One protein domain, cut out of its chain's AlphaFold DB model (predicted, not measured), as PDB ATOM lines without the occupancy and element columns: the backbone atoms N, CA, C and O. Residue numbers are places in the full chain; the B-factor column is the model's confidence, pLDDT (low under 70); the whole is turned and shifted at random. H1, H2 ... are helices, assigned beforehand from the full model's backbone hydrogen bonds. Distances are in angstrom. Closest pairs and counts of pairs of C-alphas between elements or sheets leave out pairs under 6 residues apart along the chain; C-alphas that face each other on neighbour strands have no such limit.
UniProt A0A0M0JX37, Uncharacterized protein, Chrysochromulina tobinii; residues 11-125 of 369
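This is residues 11 to 125 of the 369 residues of an uncharacterized protein of Chrysochromulina tobinii (UniProt A0A0M0JX37). H4, H5 and H6 stand side by side as a three-helix bundle, triangular in section, at one end; H1, H2 and H3 make a looser part at the other. The 115 printed residues hold six named helices, H1 to H6, and no named strand: all helix. The whole is compact, radius of gyration of the C-alphas 15.5 A, spanning 46 by 31 by 25 A.

H1, residues 11 to 23, touches H3, residues 47 to 58, at a steep tilt of 52 degrees, with residues 21 to 22 alone; the closest C-alphas, Phe 22 and Cys 58, are 6.6 A apart. H2, residues 39 to 44, meets H3 only through their link. H3 is close but not clearly touching H4, residues 76 to 84, the closest C-alphas, Gly 55 and Ala 82, being 7.1 A apart. H4 and H5, residues 90 to 102, form a hairpin, closest C-alphas Ala 83 and Phe 90, 5.3 A; H5 and H6, residues 107 to 123, another, Leu 101 and Val 110, 6.0 A. H4 touches H6, closest C-alphas Val 80 and Leu 120, 5.5 A. Every O i to N i+4 pair is within hydrogen-bond range in H3 to H6; H1 has 7 of 9, H2 1 of 2.

H1, 19.0 A, begins at C-alpha 11 (202.041, 204.967, 96.562); H6, 24.2 A, ends at C-alpha 123 (226.577, 228.351, 86.036).

The printed part has no cut. Links H1 to H2 and H3 to H4 are long. Residues 34, 124 and 125 have pLDDT under 70.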
ATOM      1  N   LEU A  11     202.466 204.258  97.776       71.38
ATOM      2  CA  LEU A  11     202.041 204.967  96.562       71.38
ATOM      3  C   LEU A  11     201.626 206.421  96.835       71.38
ATOM      4  O   LEU A  11     201.775 207.276  95.970       71.38
ATOM      5  N   VAL A  12     201.111 206.709  98.034       78.62
ATOM      6  CA  VAL A  12     200.679 208.055  98.439       78.62
ATOM      7  C   VAL A  12     201.833 208.829  99.068       78.62
ATOM      8  O   VAL A  12     201.950 210.036  98.864       78.62
ATOM      9  N   THR A  13     202.707 208.142  99.804       84.25
ATOM     10  CA  THR A  13     203.837 208.756 100.508       84.25
ATOM     11  C   THR A  13     204.761 209.521  99.560       84.25
ATOM     12  O   THR A  13     205.090 210.672  99.837       84.25
ATOM     13  N   GLU A  14     205.150 208.931  98.426       83.12
ATOM     14  CA  GLU A  14     206.033 209.607  97.461       83.12
ATOM     15  C   GLU A  14     205.337 210.771  96.745       83.12
ATOM     16  O   GLU A  14     205.912 211.851  96.627       83.12
ATOM     17  N   LEU A  15     204.068 210.611  96.354       86.38
ATOM     18  CA  LEU A  15     203.288 211.700  95.753       86.38
ATOM     19  C   LEU A  15     203.132 212.889  96.708       86.38
ATOM     20  O   LEU A  15     203.250 214.039  96.291       86.38
ATOM     21  N   THR A  16     202.916 212.610  97.995       89.31
ATOM     22  CA  THR A  16     202.799 213.641  99.035       89.31
ATOM     23  C   THR A  16     204.120 214.386  99.204       89.31
ATOM     24  O   THR A  16     204.129 215.612  99.214       89.31
ATOM     25  N   LYS A  17     205.251 213.668  99.253       90.50
ATOM     26  CA  LYS A  17     206.584 214.290  99.304       90.50
ATOM     27  C   LYS A  17     206.856 215.171  98.084       90.50
ATOM     28  O   LYS A  17     207.419 216.250  98.237       90.50
ATOM     29  N   ASN A  18     206.452 214.729  96.894       92.94
ATOM     30  CA  ASN A  18     206.614 215.511  95.672       92.94
ATOM     31  C   ASN A  18     205.769 216.796  95.718       92.94
ATOM     32  O   ASN A  18     206.300 217.877  95.478       92.94
ATOM     33  N   ALA A  19     204.490 216.707  96.101       92.88
ATOM     34  CA  ALA A  19     203.606 217.869  96.248       92.88
ATOM     35  C   ALA A  19     204.096 218.867  97.318       92.88
ATOM     36  O   ALA A  19     203.983 220.087  97.148       92.88
ATOM     37  N   ASP A  20     204.696 218.363  98.397       93.38
ATOM     38  CA  ASP A  20     205.290 219.171  99.462       93.38
ATOM     39  C   ASP A  20     206.404 220.096  98.952       93.38
ATOM     40  O   ASP A  20     206.538 221.212  99.454       93.38
ATOM     41  N   ILE A  21     207.175 219.673  97.940       92.75
ATOM     42  CA  ILE A  21     208.239 220.492  97.335       92.75
ATOM     43  C   ILE A  21     207.652 221.771  96.732       92.75
ATOM     44  O   ILE A  21     208.180 222.855  96.971       92.75
ATOM     45  N   PHE A  22     206.548 221.656  95.992       91.62
ATOM     46  CA  PHE A  22     205.893 222.797  95.347       91.62
ATOM     47  C   PHE A  22     205.141 223.666  96.355       91.62
ATOM     48  O   PHE A  22     205.208 224.889  96.284       91.62
ATOM     49  N   THR A  23     204.489 223.040  97.337       90.06
ATOM     50  CA  THR A  23     203.747 223.753  98.388       90.06
ATOM     51  C   THR A  23     204.677 224.606  99.252       90.06
ATOM     52  O   THR A  23     204.360 225.750  99.567       90.06
ATOM     53  N   LYS A  24     205.851 224.068  99.606       89.25
ATOM     54  CA  LYS A  24     206.866 224.758 100.420       89.25
ATOM     55  C   LYS A  24     207.862 225.574  99.588       89.25
ATOM     56  O   LYS A  24     208.731 226.217 100.164       89.25
ATOM     57  N   LYS A  25     207.749 225.543  98.253       88.06
ATOM     58  CA  LYS A  25     208.669 226.190  97.299       88.06
ATOM     59  C   LYS A  25     210.143 225.846  97.561       88.06
ATOM     60  O   LYS A  25     211.021 226.707  97.520       88.06
ATOM     61  N   THR A  26     210.424 224.577  97.847       87.38
ATOM     62  CA  THR A  26     211.748 224.124  98.294       87.38
ATOM     63  C   THR A  26     212.736 224.036  97.125       87.38
ATOM     64  O   THR A  26     212.955 222.967  96.549       87.38
ATOM     65  N   LEU A  27     213.361 225.159  96.767       85.00
ATOM     66  CA  LEU A  27     214.369 225.206  95.707       85.00
ATOM     67  C   LEU A  27     215.593 224.346  96.055       85.00
ATOM     68  O   LEU A  27     216.183 224.464  97.127       85.00
ATOM     69  N   GLY A  28     215.982 223.473  95.122       77.56
ATOM     70  CA  GLY A  28     217.065 222.498  95.307       77.56
ATOM     71  C   GLY A  28     216.599 221.111  95.764       77.56
ATOM     72  O   GLY A  28     217.402 220.178  95.746       77.56
ATOM     73  N   ALA A  29     215.319 220.953  96.112       87.00
ATOM     74  CA  ALA A  29     214.678 219.644  96.185       87.00
ATOM     75  C   ALA A  29     214.167 219.217  94.801       87.00
ATOM     76  O   ALA A  29     213.929 220.051  93.925       87.00
ATOM     77  N   SER A  30     213.976 217.911  94.617       88.25
ATOM     78  CA  SER A  30     213.551 217.351  93.335       88.25
ATOM     79  C   SER A  30     212.548 216.225  93.544       88.25
ATOM     80  O   SER A  30     212.842 215.314  94.324       88.25
ATOM     81  N   PRO A  31     211.412 216.246  92.832       90.44
ATOM     82  CA  PRO A  31     210.469 215.143  92.823       90.44
ATOM     83  C   PRO A  31     211.110 213.804  92.448       90.44
ATOM     84  O   PRO A  31     211.926 213.719  91.523       90.44
ATOM     85  N   THR A  32     210.688 212.742  93.128       88.00
ATOM     86  CA  THR A  32     211.041 211.363  92.777       88.00
ATOM     87  C   THR A  32     209.955 210.789  91.877       88.00
ATOM     88  O   THR A  32     208.810 210.649  92.292       88.00
ATOM     89  N   VAL A  33     210.313 210.437  90.639       83.56
ATOM     90  CA  VAL A  33     209.363 209.936  89.622       83.56
ATOM     91  C   VAL A  33     209.719 208.546  89.079       83.56
ATOM     92  O   VAL A  33     209.068 208.050  88.162       83.56
ATOM     93  N   ALA A  34     210.731 207.895  89.664       69.69
ATOM     94  CA  ALA A  34     211.335 206.656  89.163       69.69
ATOM     95  C   ALA A  34     210.347 205.488  88.992       69.69
ATOM     96  O   ALA A  34     210.517 204.676  88.089       69.69
ATOM     97  N   TYR A  35     209.312 205.418  89.830       74.38
ATOM     98  CA  TYR A  35     208.307 204.347  89.799       74.38
ATOM     99  C   TYR A  35     206.957 204.794  89.224       74.38
ATOM    100  O   TYR A  35     206.010 204.012  89.199       74.38
ATOM    101  N   SER A  36     206.848 206.051  88.791       79.31
ATOM    102  CA  SER A  36     205.582 206.670  88.377       79.31
ATOM    103  C   SER A  36     205.550 207.041  86.894       79.31
ATOM    104  O   SER A  36     204.489 207.379  86.375       79.31
ATOM    105  N   MET A  37     206.694 206.981  86.207       84.69
ATOM    106  CA  MET A  37     206.824 207.284  84.782       84.69
ATOM    107  C   MET A  37     207.186 206.035  83.980       84.69
ATOM    108  O   MET A  37     207.928 205.172  84.446       84.69
ATOM    109  N   THR A  38     206.686 205.955  82.747       83.75
ATOM    110  CA  THR A  38     207.152 204.954  81.780       83.75
ATOM    111  C   THR A  38     208.604 205.237  81.388       83.75
ATOM    112  O   THR A  38     209.091 206.358  81.546       83.75
ATOM    113  N   HIS A  39     209.300 204.240  80.837       81.12
ATOM    114  CA  HIS A  39     210.688 204.404  80.391       81.12
ATOM    115  C   HIS A  39     210.851 205.572  79.401       81.12
ATOM    116  O   HIS A  39     211.728 206.415  79.565       81.12
ATOM    117  N   GLU A  40     209.965 205.669  78.409       82.88
ATOM    118  CA  GLU A  40     210.000 206.734  77.399       82.88
ATOM    119  C   GLU A  40     209.792 208.128  78.009       82.88
ATOM    120  O   GLU A  40     210.449 209.096  77.619       82.88
ATOM    121  N   LEU A  41     208.908 208.231  79.004       84.31
ATOM    122  CA  LEU A  41     208.650 209.477  79.712       84.31
ATOM    123  C   LEU A  41     209.843 209.851  80.606       84.31
ATOM    124  O   LEU A  41     210.290 210.996  80.587       84.31
ATOM    125  N   ALA A  42     210.436 208.882  81.306       83.81
ATOM    126  CA  ALA A  42     211.634 209.090  82.116       83.81
ATOM    127  C   ALA A  42     212.832 209.601  81.287       83.81
ATOM    128  O   ALA A  42     213.616 210.411  81.781       83.81
ATOM    129  N   MET A  43     212.943 209.210  80.009       82.56
ATOM    130  CA  MET A  43     213.960 209.751  79.094       82.56
ATOM    131  C   MET A  43     213.766 211.246  78.788       82.56
ATOM    132  O   MET A  43     214.748 211.953  78.559       82.56
ATOM    133  N   GLN A  44     212.527 211.749  78.787       84.50
ATOM    134  CA  GLN A  44     212.247 213.181  78.596       84.50
ATOM    135  C   GLN A  44     212.338 213.980  79.904       84.50
ATOM    136  O   GLN A  44     212.701 215.160  79.880       84.50
ATOM    137  N   PHE A  45     212.037 213.342  81.038       86.69
ATOM    138  CA  PHE A  45     212.005 213.935  82.378       86.69
ATOM    139  C   PHE A  45     213.198 213.476  83.226       86.69
ATOM    140  O   PHE A  45     213.055 212.930  84.318       86.69
ATOM    141  N   THR A  46     214.404 213.730  82.717       86.06
ATOM    142  CA  THR A  46     215.646 213.496  83.461       86.06
ATOM    143  C   THR A  46     215.734 214.396  84.695       86.06
ATOM    144  O   THR A  46     215.058 215.423  84.789       86.06
ATOM    145  N   ARG A  47     216.614 214.056  85.645       84.06
ATOM    146  CA  ARG A  47     216.786 214.823  86.890       84.06
ATOM    147  C   ARG A  47     216.963 216.339  86.666       84.06
ATOM    148  O   ARG A  47     216.222 217.089  87.289       84.06
ATOM    149  N   PRO A  48     217.823 216.820  85.743       83.50
ATOM    150  CA  PRO A  48     217.929 218.256  85.474       83.50
ATOM    151  C   PRO A  48     216.632 218.895  84.955       83.50
ATOM    152  O   PRO A  48     216.364 220.058  85.246       83.50
ATOM    153  N   VAL A  49     215.822 218.157  84.186       86.12
ATOM    154  CA  VAL A  49     214.522 218.639  83.688       86.12
ATOM    155  C   VAL A  49     213.522 218.747  84.833       86.12
ATOM    156  O   VAL A  49     212.828 219.754  84.934       86.12
ATOM    157  N   VAL A  50     213.476 217.749  85.715       89.62
ATOM    158  CA  VAL A  50     212.625 217.767  86.912       89.62
ATOM    159  C   VAL A  50     213.013 218.919  87.845       89.62
ATOM    160  O   VAL A  50     212.137 219.655  88.290       89.62
ATOM    161  N   ASP A  51     214.308 219.153  88.065       87.56
ATOM    162  CA  ASP A  51     214.792 220.291  88.860       87.56
ATOM    163  C   ASP A  51     214.395 221.636  88.231       87.56
ATOM    164  O   ASP A  51     214.005 222.568  88.935       87.56
ATOM    165  N   ALA A  52     214.451 221.737  86.899       86.69
ATOM    166  CA  ALA A  52     214.017 222.937  86.191       86.69
ATOM    167  C   ALA A  52     212.510 223.175  86.322       86.69
ATOM    168  O   ALA A  52     212.096 224.319  86.464       86.69
ATOM    169  N   ILE A  53     211.690 222.119  86.334       90.44
ATOM    170  CA  ILE A  53     210.246 222.237  86.585       90.44
ATOM    171  C   ILE A  53     209.985 222.799  87.984       90.44
ATOM    172  O   ILE A  53     209.128 223.669  88.123       90.44
ATOM    173  N   VAL A  54     210.735 222.355  89.000       90.88
ATOM    174  CA  VAL A  54     210.647 222.931  90.354       90.88
ATOM    175  C   VAL A  54     210.990 224.416  90.324       90.88
ATOM    176  O   VAL A  54     210.223 225.211  90.860       90.88
ATOM    177  N   GLY A  55     212.084 224.796  89.654       88.06
ATOM    178  CA  GLY A  55     212.453 226.198  89.452       88.06
ATOM    179  C   GLY A  55     211.320 227.009  88.822       88.06
ATOM    180  O   GLY A  55     210.800 227.930  89.439       88.06
ATOM    181  N   LEU A  56     210.851 226.604  87.640       87.94
ATOM    182  CA  LEU A  56     209.784 227.306  86.918       87.94
ATOM    183  C   LEU A  56     208.496 227.438  87.748       87.94
ATOM    184  O   LEU A  56     207.919 228.521  87.817       87.94
ATOM    185  N   ALA A  57     208.066 226.364  88.416       89.12
ATOM    186  CA  ALA A  57     206.847 226.371  89.226       89.12
ATOM    187  C   ALA A  57     206.975 227.272  90.469       89.12
ATOM    188  O   ALA A  57     206.019 227.946  90.863       89.12
ATOM    189  N   CYS A  58     208.165 227.304  91.077       87.69
ATOM    190  CA  CYS A  58     208.454 228.080  92.284       87.69
ATOM    191  C   CYS A  58     208.930 229.510  91.994       87.69
ATOM    192  O   CYS A  58     209.182 230.251  92.944       87.69
ATOM    193  N   ALA A  59     209.051 229.905  90.722       85.00
ATOM    194  CA  ALA A  59     209.462 231.249  90.330       85.00
ATOM    195  C   ALA A  59     208.595 232.322  91.008       85.00
ATOM    196  O   ALA A  59     207.459 232.037  91.385       85.00
ATOM    197  N   PRO A  60     209.068 233.555  91.193       81.75
ATOM    198  CA  PRO A  60     208.196 234.676  91.536       81.75
ATOM    199  C   PRO A  60     207.306 235.075  90.346       81.75
ATOM    200  O   PRO A  60     207.503 234.636  89.208       81.75
ATOM    201  N   VAL A  61     206.289 235.904  90.596       78.75
ATOM    202  CA  VAL A  61     205.558 236.585  89.512       78.75
ATOM    203  C   VAL A  61     206.553 237.430  88.718       78.75
ATOM    204  O   VAL A  61     207.413 238.090  89.303       78.75
ATOM    205  N   GLN A  62     206.439 237.422  87.389       73.56
ATOM    206  CA  GLN A  62     207.302 238.241  86.542       73.56
ATOM    207  C   GLN A  62     207.182 239.722  86.917       73.56
ATOM    208  O   GLN A  62     206.081 240.257  87.035       73.56
ATOM    209  N   GLY A  63     208.325 240.380  87.102       72.75
ATOM    210  CA  GLY A  63     208.391 241.795  87.473       72.75
ATOM    211  C   GLY A  63     208.264 242.087  88.973       72.75
ATOM    212  O   GLY A  63     208.376 243.249  89.354       72.75
ATOM    213  N   VAL A  64     208.073 241.076  89.829       79.38
ATOM    214  CA  VAL A  64     208.084 241.247  91.291       79.38
ATOM    215  C   VAL A  64     209.494 241.014  91.833       79.38
ATOM    216  O   VAL A  64     210.151 240.042  91.464       79.38
ATOM    217  N   GLN A  65     209.956 241.907  92.714       79.38
ATOM    218  CA  GLN A  65     211.235 241.752  93.411       79.38
ATOM    219  C   GLN A  65     211.206 240.540  94.346       79.38
ATOM    220  O   GLN A  65     210.194 240.257  94.987       79.38
ATOM    221  N   ILE A  66     212.326 239.826  94.429       86.44
ATOM    222  CA  ILE A  66     212.448 238.658  95.301       86.44
ATOM    223  C   ILE A  66     212.767 239.100  96.719       86.44
ATOM    224  O   ILE A  66     213.712 239.850  96.946       86.44
ATOM    225  N   ASP A  67     212.023 238.551  97.673       88.06
ATOM    226  CA  ASP A  67     212.426 238.569  99.071       88.06
ATOM    227  C   ASP A  67     213.334 237.367  99.361       88.06
ATOM    228  O   ASP A  67     212.883 236.223  99.453       88.06
ATOM    229  N   PHE A  68     214.635 237.622  99.502       89.00
ATOM    230  CA  PHE A  68     215.619 236.589  99.836       89.00
ATOM    231  C   PHE A  68     215.538 236.112 101.294       89.00
ATOM    232  O   PHE A  68     216.260 235.180 101.653       89.00
ATOM    233  N   ASN A  69     214.673 236.706 102.123       87.12
ATOM    234  CA  ASN A  69     214.389 236.225 103.476       87.12
ATOM    235  C   ASN A  69     213.290 235.154 103.510       87.12
ATOM    236  O   ASN A  69     213.104 234.508 104.543       87.12
ATOM    237  N   ASP A  70     212.583 234.929 102.397       87.88
ATOM    238  CA  ASP A  70     211.607 233.845 102.290       87.88
ATOM    239  C   ASP A  70     212.286 232.479 102.518       87.88
ATOM    240  O   ASP A  70     213.424 232.229 102.096       87.88
ATOM    241  N   ALA A  71     211.568 231.564 103.173       85.31
ATOM    242  CA  ALA A  71     212.042 230.214 103.465       85.31
ATOM    243  C   ALA A  71     212.525 229.463 102.207       85.31
ATOM    244  O   ALA A  71     213.468 228.667 102.300       85.31
ATOM    245  N   ALA A  72     211.950 229.764 101.036       84.56
ATOM    246  CA  ALA A  72     212.340 229.224  99.735       84.56
ATOM    247  C   ALA A  72     213.805 229.520  99.358       84.56
ATOM    248  O   ALA A  72     214.425 228.731  98.642       84.56
ATOM    249  N   TYR A  73     214.380 230.618  99.862       89.94
ATOM    250  CA  TYR A  73     215.746 231.076  99.562       89.94
ATOM    251  C   TYR A  73     216.683 231.006 100.777       89.94
ATOM    252  O   TYR A  73     217.784 231.562 100.769       89.94
ATOM    253  N   SER A  74     216.279 230.298 101.832       87.50
ATOM    254  CA  SER A  74     217.037 230.184 103.086       87.50
ATOM    255  C   SER A  74     218.426 229.551 102.915       87.50
ATOM    256  O   SER A  74     219.373 229.938 103.596       87.50
ATOM    257  N   SER A  75     218.599 228.623 101.967       89.62
ATOM    258  CA  SER A  75     219.894 227.976 101.713       89.62
ATOM    259  C   SER A  75     220.720 228.689 100.633       89.62
ATOM    260  O   SER A  75     220.183 229.181  99.643       89.62
ATOM    261  N   ALA A  76     222.051 228.685 100.771       90.88
ATOM    262  CA  ALA A  76     222.954 229.271  99.770       90.88
ATOM    263  C   ALA A  76     222.781 228.633  98.378       90.88
ATOM    264  O   ALA A  76     222.780 229.322  97.362       90.88
ATOM    265  N   ASN A  77     222.554 227.316  98.322       90.00
ATOM    266  CA  ASN A  77     222.305 226.613  97.065       90.00
ATOM    267  C   ASN A  77     220.951 227.000  96.437       90.00
ATOM    268  O   ASN A  77     220.845 227.067  95.215       90.00
ATOM    269  N   ALA A  78     219.927 227.303  97.243       90.94
ATOM    270  CA  ALA A  78     218.649 227.791  96.727       90.94
ATOM    271  C   ALA A  78     218.805 229.132  95.994       90.94
ATOM    272  O   ALA A  78     218.184 229.313  94.952       90.94
ATOM    273  N   ILE A  79     219.689 230.025  96.462       91.44
ATOM    274  CA  ILE A  79     220.013 231.278  95.756       91.44
ATOM    275  C   ILE A  79     220.674 230.994  94.401       91.44
ATOM    276  O   ILE A  79     220.307 231.592  93.391       91.44
ATOM    277  N   VAL A  80     221.601 230.033  94.343       90.31
ATOM    278  CA  VAL A  80     222.216 229.622  93.070       90.31
ATOM    279  C   VAL A  80     221.158 229.095  92.105       90.31
ATOM    280  O   VAL A  80     221.121 229.494  90.943       90.31
ATOM    281  N   LYS A  81     220.257 228.230  92.583       88.31
ATOM    282  CA  LYS A  81     219.144 227.712  91.778       88.31
ATOM    283  C   LYS A  81     218.186 228.818  91.335       88.31
ATOM    284  O   LYS A  81     217.737 228.783  90.195       88.31
ATOM    285  N   ALA A  82     217.929 229.812  92.180       88.94
ATOM    286  CA  ALA A  82     217.125 230.978  91.834       88.94
ATOM    287  C   ALA A  82     217.727 231.741  90.641       88.94
ATOM    288  O   ALA A  82     217.002 232.078  89.709       88.94
ATOM    289  N   ALA A  83     219.047 231.947  90.618       88.19
ATOM    290  CA  ALA A  83     219.724 232.562  89.473       88.19
ATOM    291  C   ALA A  83     219.674 231.673  88.220       88.19
ATOM    292  O   ALA A  83     219.332 232.136  87.134       88.19
ATOM    293  N   VAL A  84     219.956 230.373  88.372       85.88
ATOM    294  CA  VAL A  84     219.946 229.409  87.258       85.88
ATOM    295  C   VAL A  84     218.568 229.300  86.608       85.88
ATOM    296  O   VAL A  84     218.486 229.152  85.392       85.88
ATOM    297  N   TYR A  85     217.487 229.385  87.380       83.75
ATOM    298  CA  TYR A  85     216.118 229.295  86.865       83.75
ATOM    299  C   TYR A  85     215.470 230.657  86.579       83.75
ATOM    300  O   TYR A  85     214.269 230.723  86.324       83.75
ATOM    301  N   GLY A  86     216.254 231.739  86.598       82.19
ATOM    302  CA  GLY A  86     215.804 233.062  86.171       82.19
ATOM    303  C   GLY A  86     214.826 233.740  87.132       82.19
ATOM    304  O   GLY A  86     214.005 234.543  86.695       82.19
ATOM    305  N   HIS A  87     214.882 233.407  88.423       86.88
ATOM    306  CA  HIS A  87     214.162 234.140  89.462       86.88
ATOM    307  C   HIS A  87     214.837 235.507  89.663       86.88
ATOM    308  O   HIS A  87     214.172 236.535  89.621       86.88
ATOM    309  N   CYS A  88     216.161 235.510  89.836       87.31
ATOM    310  CA  CYS A  88     216.996 236.702  90.005       87.31
ATOM    311  C   CYS A  88     218.146 236.708  88.994       87.31
ATOM    312  O   CYS A  88     218.424 235.707  88.330       87.31
ATOM    313  N   SER A  89     218.839 237.841  88.889       87.69
ATOM    314  CA  SER A  89     220.064 237.919  88.086       87.69
ATOM    315  C   SER A  89     221.250 237.244  88.790       87.69
ATOM    316  O   SER A  89     221.319 237.201  90.018       87.69
ATOM    317  N   PHE A  90     222.243 236.772  88.027       89.06
ATOM    318  CA  PHE A  90     223.489 236.245  88.608       89.06
ATOM    319  C   PHE A  90     224.219 237.277  89.478       89.06
ATOM    320  O   PHE A  90     224.794 236.914  90.500       89.06
ATOM    321  N   SER A  91     224.181 238.558  89.098       89.69
ATOM    322  CA  SER A  91     224.762 239.654  89.881       89.69
ATOM    323  C   SER A  91     224.058 239.849  91.221       89.69
ATOM    324  O   SER A  91     224.717 240.033  92.238       89.69
ATOM    325  N   GLU A  92     222.729 239.772  91.230       90.00
ATOM    326  CA  GLU A  92     221.922 239.892  92.444       90.00
ATOM    327  C   GLU A  92     222.151 238.698  93.374       90.00
ATOM    328  O   GLU A  92     222.454 238.882  94.549       90.00
ATOM    329  N   ALA A  93     222.144 237.475  92.837       91.81
ATOM    330  CA  ALA A  93     222.492 236.277  93.596       91.81
ATOM    331  C   ALA A  93     223.907 236.346  94.193       91.81
ATOM    332  O   ALA A  93     224.111 235.955  95.342       91.81
ATOM    333  N   ALA A  94     224.885 236.859  93.439       92.62
ATOM    334  CA  ALA A  94     226.251 237.033  93.925       92.62
ATOM    335  C   ALA A  94     226.333 238.062  95.064       92.62
ATOM    336  O   ALA A  94     227.035 237.814  96.042       92.62
ATOM    337  N   ALA A  95     225.599 239.174  94.958       93.12
ATOM    338  CA  ALA A  95     225.541 240.199  95.999       93.12
ATOM    339  C   ALA A  95     224.936 239.651  97.301       93.12
ATOM    340  O   ALA A  95     225.536 239.801  98.361       93.12
ATOM    341  N   ILE A  96     223.814 238.929  97.212       94.31
ATOM    342  CA  ILE A  96     223.161 238.320  98.382       94.31
ATOM    343  C   ILE A  96     224.047 237.249  99.030       94.31
ATOM    344  O   ILE A  96     224.122 237.153 100.255       94.31
ATOM    345  N   LEU A  97     224.736 236.425  98.235       94.56
ATOM    346  CA  LEU A  97     225.670 235.437  98.782       94.56
ATOM    347  C   LEU A  97     226.867 236.099  99.475       94.56
ATOM    348  O   LEU A  97     227.307 235.583 100.499       94.56
ATOM    349  N   ALA A  98     227.369 237.221  98.955       93.62
ATOM    350  CA  ALA A  98     228.434 237.987  99.598       93.62
ATOM    351  C   ALA A  98     227.971 238.593 100.936       93.62
ATOM    352  O   ALA A  98     228.651 238.423 101.939       93.62
ATOM    353  N   GLU A  99     226.772 239.181 100.986       93.88
ATOM    354  CA  GLU A  99     226.186 239.697 102.233       93.88
ATOM    355  C   GLU A  99     226.035 238.593 103.295       93.88
ATOM    356  O   GLU A  99     226.402 238.766 104.458       93.88
ATOM    357  N   ARG A 100     225.561 237.405 102.892       93.56
ATOM    358  CA  ARG A 100     225.466 236.248 103.799       93.56
ATOM    359  C   ARG A 100     226.828 235.718 104.238       93.56
ATOM    360  O   ARG A 100     226.916 235.141 105.319       93.56
ATOM    361  N   LEU A 101     227.859 235.860 103.403       93.62
ATOM    362  CA  LEU A 101     229.223 235.469 103.745       93.62
ATOM    363  C   LEU A 101     229.787 236.378 104.840       93.62
ATOM    364  O   LEU A 101     230.378 235.868 105.788       93.62
ATOM    365  N   ASP A 102     229.552 237.687 104.736       92.56
ATOM    366  CA  ASP A 102     229.986 238.673 105.730       92.56
ATOM    367  C   ASP A 102     229.285 238.469 107.085       92.56
ATOM    368  O   ASP A 102     229.890 238.659 108.139       92.56
ATOM    369  N   GLY A 103     228.020 238.033 107.068       90.31
ATOM    370  CA  GLY A 103     227.238 237.715 108.268       90.31
ATOM    371  C   GLY A 103     227.428 236.299 108.833       90.31
ATOM    372  O   GLY A 103     226.756 235.945 109.805       90.31
ATOM    373  N   ALA A 104     228.281 235.459 108.240       91.88
ATOM    374  CA  ALA A 104     228.434 234.065 108.655       91.88
ATOM    375  C   ALA A 104     229.216 233.940 109.976       91.88
ATOM    376  O   ALA A 104     230.335 234.430 110.105       91.88
ATOM    377  N   ALA A 105     228.640 233.235 110.954       91.00
ATOM    378  CA  ALA A 105     229.230 233.080 112.286       91.00
ATOM    379  C   ALA A 105     230.185 231.876 112.410       91.00
ATOM    380  O   ALA A 105     231.019 231.847 113.313       91.00
ATOM    381  N   ASP A 106     230.058 230.875 111.533       93.31
ATOM    382  CA  ASP A 106     230.795 229.613 111.599       93.31
ATOM    383  C   ASP A 106     231.486 229.243 110.276       93.31
ATOM    384  O   ASP A 106     231.011 229.534 109.176       93.31
ATOM    385  N   GLU A 107     232.616 228.541 110.385       91.38
ATOM    386  CA  GLU A 107     233.455 228.152 109.243       91.38
ATOM    387  C   GLU A 107     232.731 227.202 108.269       91.38
ATOM    388  O   GLU A 107     232.973 227.220 107.059       91.38
ATOM    389  N   LEU A 108     231.776 226.410 108.768       90.88
ATOM    390  CA  LEU A 108     230.975 225.508 107.946       90.88
ATOM    391  C   LEU A 108     229.951 226.275 107.092       90.88
ATOM    392  O   LEU A 108     229.763 225.936 105.918       90.88
ATOM    393  N   ALA A 109     229.320 227.324 107.626       90.06
ATOM    394  CA  ALA A 109     228.493 228.246 106.848       90.06
ATOM    395  C   ALA A 109     229.318 228.994 105.792       90.06
ATOM    396  O   ALA A 109     228.919 229.018 104.623       90.06
ATOM    397  N   VAL A 110     230.498 229.503 106.162       92.75
ATOM    398  CA  VAL A 110     231.447 230.139 105.229       92.75
ATOM    399  C   VAL A 110     231.793 229.193 104.073       92.75
ATOM    400  O   VAL A 110     231.710 229.583 102.905       92.75
ATOM    401  N   GLY A 111     232.115 227.930 104.371       93.19
ATOM    402  CA  GLY A 111     232.422 226.915 103.361       93.19
ATOM    403  C   GLY A 111     231.255 226.639 102.406       93.19
ATOM    404  O   GLY A 111     231.443 226.604 101.189       93.19
ATOM    405  N   LYS A 112     230.027 226.507 102.932       92.44
ATOM    406  CA  LYS A 112     228.814 226.305 102.116       92.44
ATOM    407  C   LYS A 112     228.537 227.485 101.185       92.44
ATOM    408  O   LYS A 112     228.194 227.271 100.022       92.44
ATOM    409  N   ILE A 113     228.674 228.714 101.683       94.38
ATOM    410  CA  ILE A 113     228.421 229.931 100.901       94.38
ATOM    411  C   ILE A 113     229.493 230.100  99.822       94.38
ATOM    412  O   ILE A 113     229.155 230.334  98.663       94.38
ATOM    413  N   ARG A 114     230.771 229.879 100.152       93.50
ATOM    414  CA  ARG A 114     231.866 229.929  99.171       93.50
ATOM    415  C   ARG A 114     231.675 228.905  98.049       93.50
ATOM    416  O   ARG A 114     231.767 229.266  96.878       93.50
ATOM    417  N   GLY A 115     231.323 227.662  98.388       92.94
ATOM    418  CA  GLY A 115     231.010 226.635  97.388       92.94
ATOM    419  C   GLY A 115     229.810 227.003  96.504       92.94
ATOM    420  O   GLY A 115     229.816 226.750  95.296       92.94
ATOM    421  N   ALA A 116     228.797 227.665  97.069       92.12
ATOM    422  CA  ALA A 116     227.667 228.186  96.301       92.12
ATOM    423  C   ALA A 116     228.093 229.307  95.333       92.12
ATOM    424  O   ALA A 116     227.680 229.291  94.175       92.12
ATOM    425  N   MET A 117     228.960 230.232  95.757       92.12
ATOM    426  CA  MET A 117     229.500 231.290  94.889       92.12
ATOM    427  C   MET A 117     230.340 230.728  93.732       92.12
ATOM    428  O   MET A 117     230.215 231.192  92.597       92.12
ATOM    429  N   GLU A 118     231.161 229.703  93.980       91.38
ATOM    430  CA  GLU A 118     231.907 229.009  92.920       91.38
ATOM    431  C   GLU A 118     230.965 228.328  91.919       91.38
ATOM    432  O   GLU A 118     231.134 228.463  90.703       91.38
ATOM    433  N   THR A 119     229.922 227.666  92.427       88.31
ATOM    434  CA  THR A 119     228.890 227.037  91.592       88.31
ATOM    435  C   THR A 119     228.170 228.082  90.739       88.31
ATOM    436  O   THR A 119     228.031 227.894  89.530       88.31
ATOM    437  N   LEU A 120     227.772 229.212  91.332       88.69
ATOM    438  CA  LEU A 120     227.129 230.329  90.639       88.69
ATOM    439  C   LEU A 120     227.994 230.850  89.486       88.69
ATOM    440  O   LEU A 120     227.501 231.020  88.373       88.69
ATOM    441  N   LYS A 121     229.297 231.031  89.732       86.62
ATOM    442  CA  LYS A 121     230.259 231.471  88.715       86.62
ATOM    443  C   LYS A 121     230.357 230.483  87.552       86.62
ATOM    444  O   LYS A 121     230.432 230.905  86.404       86.62
ATOM    445  N   SER A 122     230.331 229.180  87.836       83.06
ATOM    446  CA  SER A 122     230.345 228.146  86.794       83.06
ATOM    447  C   SER A 122     229.026 228.034  86.016       83.06
ATOM    448  O   SER A 122     229.021 227.547  84.889       83.06
ATOM    449  N   ALA A 123     227.915 228.484  86.604       76.50
ATOM    450  CA  ALA A 123     226.577 228.351  86.036       76.50
ATOM    451  C   ALA A 123     226.149 229.534  85.147       76.50
ATOM    452  O   ALA A 123     225.156 229.398  84.428       76.50
ATOM    453  N   GLY A 124     226.892 230.652  85.170       61.78
ATOM    454  CA  GLY A 124     226.587 231.920  84.481       61.78
ATOM    455  C   GLY A 124     226.158 231.805  83.011       61.78
ATOM    456  O   GLY A 124     225.371 232.620  82.539       61.78
ATOM    457  N   ASP A 125     226.592 230.751  82.315       55.22
ATOM    458  CA  ASP A 125     226.312 230.519  80.891       55.22
ATOM    459  C   ASP A 125     225.035 229.695  80.607       55.22
ATOM    460  O   ASP A 125     224.725 229.411  79.450       55.22
TER     461      ASP A 125